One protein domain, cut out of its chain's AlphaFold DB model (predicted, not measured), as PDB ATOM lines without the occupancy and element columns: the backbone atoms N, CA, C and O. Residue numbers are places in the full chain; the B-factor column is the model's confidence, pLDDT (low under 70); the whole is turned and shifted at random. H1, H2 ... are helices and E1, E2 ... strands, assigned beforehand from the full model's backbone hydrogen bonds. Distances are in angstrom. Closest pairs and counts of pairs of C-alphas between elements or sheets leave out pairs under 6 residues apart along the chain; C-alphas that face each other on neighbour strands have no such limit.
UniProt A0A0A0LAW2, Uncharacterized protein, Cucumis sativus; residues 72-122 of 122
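AT A GLANCE: This is residues 72 to 122 of the 122 residues of an uncharacterized protein of Cucumis sativus (UniProt A0A0A0LAW2). With little regular structure, this is a loosely wound chain: a small hairpin of E1 and E2 at one end, short helix H1 toward the other, and a wide looping stretch, residues 84 to 111, between them. Residues 90 to 96 of that stretch stick out. The printed part has 51 residues with E1, E2, H1 in that order, an antiparallel sheet E1 - E2, and a mixed class, with 11 residues in named elements. It is loose, with a radius of gyration of the C-alphas of 12.5 A and spans of 36 by 31 by 20 A.

IN THESE COORDINATES: Find C-alpha 73 at (139.432, 178.513, 159.296); from there E1, residues 73 to 75, runs 6.5 A. E2, residues 81 to 83, also runs 6.5 A. H1, residues 112 to 116, runs 5.9 A to C-alpha 116 at (134.190, 173.451, 137.952).

HOW THE PARTS SIT: Look at the hairpin E1 and E2, antiparallel at 153 degrees: C-alphas 75 and 81 face each other at 4.6 A, and N 82 and O 74 are within hydrogen-bond range at 2.8 A. E1 and H1 are apart. In H1 every O i to N i+4 pair is within hydrogen-bond range.

THE WHOLE: The C-alphas farthest apart, those of Asp 78 and Asp 122, are 37.6 A apart. The printed part has no cut; the link E1 to E2 is tight, and E2 to H1, 28 residues, is long. Look for pLDDT under 70 at residues 118 to 122.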
ATOM      1  N   PRO A  72     139.972 174.071 157.423       89.50
ATOM      2  CA  PRO A  72     140.671 175.354 157.485       89.50
ATOM      3  C   PRO A  72     139.730 176.484 157.904       89.50
ATOM      4  O   PRO A  72     138.580 176.546 157.455       89.50
ATOM      5  N   ARG A  73     140.203 177.377 158.774       92.62
ATOM      6  CA  ARG A  73     139.432 178.513 159.296       92.62
ATOM      7  C   ARG A  73     140.347 179.702 159.542       92.62
ATOM      8  O   ARG A  73     141.501 179.529 159.918       92.62
ATOM      9  N   ILE A  74     139.801 180.903 159.390       93.44
ATOM     10  CA  ILE A  74     140.504 182.149 159.704       93.44
ATOM     11  C   ILE A  74     140.048 182.615 161.085       93.44
ATOM     12  O   ILE A  74     138.854 182.821 161.298       93.44
ATOM     13  N   LYS A  75     140.988 182.787 162.019       94.50
ATOM     14  CA  LYS A  75     140.706 183.402 163.321       94.50
ATOM     15  C   LYS A  75     140.657 184.921 163.159       94.50
ATOM     16  O   LYS A  75     141.619 185.534 162.700       94.50
ATOM     17  N   LEU A  76     139.527 185.515 163.513       95.56
ATOM     18  CA  LEU A  76     139.317 186.957 163.519       95.56
ATOM     19  C   LEU A  76     139.947 187.585 164.771       95.56
ATOM     20  O   LEU A  76     140.270 186.895 165.739       95.56
ATOM     21  N   ARG A  77     140.112 188.915 164.760       97.38
ATOM     22  CA  ARG A  77     140.725 189.662 165.878       97.38
ATOM     23  C   ARG A  77     139.962 189.505 167.195       97.38
ATOM     24  O   ARG A  77     140.578 189.500 168.250       97.38
ATOM     25  N   ASP A  78     138.645 189.341 167.120       97.25
ATOM     26  CA  ASP A  78     137.756 189.104 168.264       97.25
ATOM     27  C   ASP A  78     137.748 187.636 168.743       97.25
ATOM     28  O   ASP A  78     136.997 187.273 169.642       97.25
ATOM     29  N   GLY A  79     138.569 186.771 168.137       96.06
ATOM     30  CA  GLY A  79     138.689 185.360 168.491       96.06
ATOM     31  C   GLY A  79     137.692 184.428 167.800       96.06
ATOM     32  O   GLY A  79     137.859 183.211 167.909       96.06
ATOM     33  N   ARG A  80     136.703 184.944 167.054       94.88
ATOM     34  CA  ARG A  80     135.769 184.105 166.282       94.88
ATOM     35  C   ARG A  80     136.462 183.464 165.081       94.88
ATOM     36  O   ARG A  80     137.460 183.974 164.576       94.88
ATOM     37  N   TYR A  81     135.915 182.352 164.591       93.50
ATOM     38  CA  TYR A  81     136.442 181.651 163.418       93.50
ATOM     39  C   TYR A  81     135.517 181.815 162.214       93.50
ATOM     40  O   TYR A  81     134.339 181.470 162.281       93.50
ATOM     41  N   LEU A  82     136.072 182.277 161.095       93.25
ATOM     42  CA  LEU A  82     135.400 182.307 159.801       93.25
ATOM     43  C   LEU A  82     135.714 181.026 159.021       93.25
ATOM     44  O   LEU A  82     136.878 180.645 158.864       93.25
ATOM     45  N   ALA A  83     134.670 180.364 158.523       92.94
ATOM     46  CA  ALA A  83     134.815 179.200 157.662       92.94
ATOM     47  C   ALA A  83     135.386 179.630 156.300       92.94
ATOM     48  O   ALA A  83     134.847 180.520 155.650       92.94
ATOM     49  N   TYR A  84     136.480 178.999 155.872       92.44
ATOM     50  CA  TYR A  84     137.258 179.454 154.718       92.44
ATOM     51  C   TYR A  84     137.741 178.279 153.868       92.44
ATOM     52  O   TYR A  84     138.007 177.209 154.408       92.44
ATOM     53  N   LYS A  85     137.823 178.447 152.548       91.38
ATOM     54  CA  LYS A  85     138.372 177.447 151.627       91.38
ATOM     55  C   LYS A  85     139.251 178.161 150.603       91.38
ATOM     56  O   LYS A  85     138.812 179.139 150.004       91.38
ATOM     57  N   GLU A  86     140.476 177.674 150.437       91.12
ATOM     58  CA  GLU A  86     141.397 178.127 149.392       91.12
ATOM     59  C   GLU A  86     141.210 177.289 148.129       91.12
ATOM     60  O   GLU A  86     140.884 176.103 148.202       91.12
ATOM     61  N   HIS A  87     141.411 177.924 146.977       89.38
ATOM     62  CA  HIS A  87     141.403 177.287 145.667       89.38
ATOM     63  C   HIS A  87     142.602 177.800 144.866       89.38
ATOM     64  O   HIS A  87     142.880 178.999 144.884       89.38
ATOM     65  N   GLY A  88     143.280 176.908 144.141       89.75
ATOM     66  CA  GLY A  88     144.456 177.251 143.344       89.75
ATOM     67  C   GLY A  88     145.728 177.401 144.182       89.75
ATOM     68  O   GLY A  88     146.036 176.551 145.014       89.75
ATOM     69  N   VAL A  89     146.492 178.464 143.924       91.06
ATOM     70  CA  VAL A  89     147.786 178.724 144.577       91.06
ATOM     71  C   VAL A  89     147.568 179.182 146.029       91.06
ATOM     72  O   VAL A  89     146.718 180.052 146.245       91.06
ATOM     73  N   PRO A  90     148.342 178.666 147.010       91.75
ATOM     74  CA  PRO A  90     148.244 179.087 148.404       91.75
ATOM     75  C   PRO A  90     148.318 180.602 148.572       91.75
ATOM     76  O   PRO A  90     149.093 181.288 147.897       91.75
ATOM     77  N   LYS A  91     147.543 181.134 149.519       89.38
ATOM     78  CA  LYS A  91     147.448 182.581 149.748       89.38
ATOM     79  C   LYS A  91     148.812 183.260 149.914       89.38
ATOM     80  O   LYS A  91     148.966 184.392 149.462       89.38
ATOM     81  N   ASP A  92     149.786 182.626 150.551       92.50
ATOM     82  CA  ASP A  92     151.078 183.262 150.847       92.50
ATOM     83  C   ASP A  92     151.992 183.398 149.618       92.50
ATOM     84  O   ASP A  92     152.850 184.276 149.596       92.50
ATOM     85  N   SER A  93     151.757 182.611 148.564       95.06
ATOM     86  CA  SER A  93     152.505 182.667 147.299       95.06
ATOM     87  C   SER A  93     151.700 183.240 146.125       95.06
ATOM     88  O   SER A  93     152.254 183.501 145.057       95.06
ATOM     89  N   ALA A  94     150.396 183.470 146.297       94.19
ATOM     90  CA  ALA A  94     149.532 183.979 145.240       94.19
ATOM     91  C   ALA A  94     149.810 185.458 144.898       94.19
ATOM     92  O   ALA A  94     149.712 186.339 145.758       94.19
ATOM     93  N   LYS A  95     150.056 185.742 143.608       96.38
ATOM     94  CA  LYS A  95     150.223 187.110 143.069       96.38
ATOM     95  C   LYS A  95     148.927 187.929 143.115       96.38
ATOM     96  O   LYS A  95     148.964 189.125 143.388       96.38
ATOM     97  N   TYR A  96     147.787 187.285 142.863       93.94
ATOM     98  CA  TYR A  96     146.460 187.900 142.901       93.94
ATOM     99  C   TYR A  96     145.546 187.101 143.825       93.94
ATOM    100  O   TYR A  96     145.584 185.873 143.826       93.94
ATOM    101  N   LYS A  97     144.726 187.799 144.616       93.19
ATOM    102  CA  LYS A  97     143.849 187.198 145.628       93.19
ATOM    103  C   LYS A  97     142.423 187.683 145.405       93.19
ATOM    104  O   LYS A  97     142.165 188.879 145.498       93.19
ATOM    105  N   ILE A  98     141.513 186.755 145.124       91.69
ATOM    106  CA  ILE A  98     140.087 187.033 144.924       91.69
ATOM    107  C   ILE A  98     139.323 186.474 146.124       91.69
ATOM    108  O   ILE A  98     139.515 185.320 146.503       91.69
ATOM    109  N   ILE A  99     138.459 187.293 146.724       92.44
ATOM    110  CA  ILE A  99     137.591 186.880 147.833       92.44
ATOM    111  C   ILE A  99     136.191 186.639 147.273       92.44
ATOM    112  O   ILE A  99     135.555 187.561 146.771       92.44
ATOM    113  N   TYR A 100     135.709 185.403 147.383       91.31
ATOM    114  CA  TYR A 100     134.344 185.033 147.023       91.31
ATOM    115  C   TYR A 100     133.472 184.941 148.277       91.31
ATOM    116  O   TYR A 100     133.786 184.200 149.210       91.31
ATOM    117  N   ILE A 101     132.370 185.689 148.287       92.44
ATOM    118  CA  ILE A 101     131.367 185.665 149.353       92.44
ATOM    119  C   ILE A 101     130.161 184.896 148.823       92.44
ATOM    120  O   ILE A 101     129.634 185.217 147.760       92.44
ATOM    121  N   HIS A 102     129.732 183.868 149.552       91.38
ATOM    122  CA  HIS A 102     128.582 183.073 149.146       91.38
ATOM    123  C   HIS A 102     127.265 183.798 149.461       91.38
ATOM    124  O   HIS A 102     127.168 184.568 150.417       91.38
ATOM    125  N   SER A 103     126.231 183.517 148.675       91.81
ATOM    126  CA  SER A 103     124.876 184.029 148.892       91.81
ATOM    127  C   SER A 103     124.168 183.357 150.082       91.81
ATOM    128  O   SER A 103     124.680 182.417 150.703       91.81
ATOM    129  N   PHE A 104     122.969 183.846 150.410       93.75
ATOM    130  CA  PHE A 104     122.067 183.211 151.374       93.75
ATOM    131  C   PHE A 104     121.754 181.755 150.973       93.75
ATOM    132  O   PHE A 104     121.706 181.438 149.786       93.75
ATOM    133  N   CYS A 105     121.578 180.864 151.958       91.88
ATOM    134  CA  CYS A 105     121.430 179.407 151.770       91.88
ATOM    135  C   CYS A 105     122.610 178.692 151.072       91.88
ATOM    136  O   CYS A 105     122.461 177.567 150.605       91.88
ATOM    137  N   SER A 106     123.789 179.313 151.021       92.75
ATOM    138  CA  SER A 106     125.005 178.747 150.426       92.75
ATOM    139  C   SER A 106     126.114 178.575 151.477       92.75
ATOM    140  O   SER A 106     125.923 178.890 152.653       92.75
ATOM    141  N   CYS A 107     127.277 178.045 151.089       91.75
ATOM    142  CA  CYS A 107     128.408 177.853 152.001       91.75
ATOM    143  C   CYS A 107     129.758 177.991 151.288       91.75
ATOM    144  O   CYS A 107     129.827 178.071 150.060       91.75
ATOM    145  N   ARG A 108     130.860 177.949 152.050       91.44
ATOM    146  CA  ARG A 108     132.237 178.029 151.518       91.44
ATOM    147  C   ARG A 108     132.565 176.987 150.436       91.44
ATOM    148  O   ARG A 108     133.533 177.153 149.708       91.44
ATOM    149  N   HIS A 109     131.814 175.886 150.377       91.12
ATOM    150  CA  HIS A 109     132.021 174.823 149.394       91.12
ATOM    151  C   HIS A 109     131.342 175.118 148.054       91.12
ATOM    152  O   HIS A 109     131.658 174.459 147.071       91.12
ATOM    153  N   ASN A 110     130.462 176.118 147.990       89.44
ATOM    154  CA  ASN A 110     129.635 176.412 146.827       89.44
ATOM    155  C   ASN A 110     130.204 177.565 145.974       89.44
ATOM    156  O   ASN A 110     129.499 178.491 145.564       89.44
ATOM    157  N   ALA A 111     131.514 177.529 145.740       87.94
ATOM    158  CA  ALA A 111     132.200 178.392 144.788       87.94
ATOM    159  C   ALA A 111     132.240 177.677 143.430       87.94
ATOM    160  O   ALA A 111     133.266 177.115 143.059       87.94
ATOM    161  N   ILE A 112     131.100 177.652 142.722       83.44
ATOM    162  CA  ILE A 112     130.907 176.870 141.483       83.44
ATOM    163  C   ILE A 112     132.061 177.098 140.513       83.44
ATOM    164  O   ILE A 112     132.716 176.141 140.128       83.44
ATOM    165  N   ILE A 113     132.373 178.366 140.235       81.56
ATOM    166  CA  ILE A 113     133.468 178.772 139.352       81.56
ATOM    167  C   ILE A 113     134.767 178.067 139.757       81.56
ATOM    168  O   ILE A 113     135.354 177.368 138.945       81.56
ATOM    169  N   ALA A 114     135.173 178.156 141.026       83.00
ATOM    170  CA  ALA A 114     136.415 177.555 141.508       83.00
ATOM    171  C   ALA A 114     136.395 176.015 141.550       83.00
ATOM    172  O   ALA A 114     137.453 175.396 141.497       83.00
ATOM    173  N   ASN A 115     135.221 175.389 141.656       81.06
ATOM    174  CA  ASN A 115     135.091 173.932 141.676       81.06
ATOM    175  C   ASN A 115     135.037 173.321 140.268       81.06
ATOM    176  O   ASN A 115     135.507 172.206 140.086       81.06
ATOM    177  N   THR A 116     134.440 174.011 139.291       78.06
ATOM    178  CA  THR A 116     134.190 173.451 137.952       78.06
ATOM    179  C   THR A 116     135.302 173.742 136.957       78.06
ATOM    180  O   THR A 116     135.445 173.005 135.990       78.06
ATOM    181  N   ILE A 117     136.067 174.820 137.158       71.31
ATOM    182  CA  ILE A 117     137.157 175.206 136.244       71.31
ATOM    183  C   ILE A 117     138.541 174.861 136.787       71.31
ATOM    184  O   ILE A 117     139.531 175.038 136.080       71.31
ATOM    185  N   SER A 118     138.632 174.423 138.047       62.16
ATOM    186  CA  SER A 118     139.907 173.948 138.569       62.16
ATOM    187  C   SER A 118     140.236 172.638 137.858       62.16
ATOM    188  O   SER A 118     139.381 171.749 137.847       62.16
ATOM    189  N   PRO A 119     141.439 172.485 137.278       60.75
ATOM    190  CA  PRO A 119     141.877 171.182 136.801       60.75
ATOM    191  C   PRO A 119     141.775 170.177 137.956       60.75
ATOM    192  O   PRO A 119     141.959 170.556 139.122       60.75
ATOM    193  N   ALA A 120     141.419 168.931 137.630       51.44
ATOM    194  CA  ALA A 120     141.395 167.835 138.589       51.44
ATOM    195  C   ALA A 120     142.727 167.830 139.351       51.44
ATOM    196  O   ALA A 120     143.798 167.870 138.746       51.44
ATOM    197  N   GLN A 121     142.645 167.905 140.678       51.72
ATOM    198  CA  GLN A 121     143.804 167.688 141.527       51.72
ATOM    199  C   GLN A 121     143.912 166.178 141.711       51.72
ATOM    200  O   GLN A 121     143.193 165.621 142.542       51.72
ATOM    201  N   ASP A 122     144.726 165.553 140.863       36.75
ATOM    202  CA  ASP A 122     145.257 164.204 141.077       36.75
ATOM    203  C   ASP A 122     146.333 164.235 142.176       36.75
ATOM    204  O   ASP A 122     147.125 165.212 142.208       36.75
TER     205      ASP A 122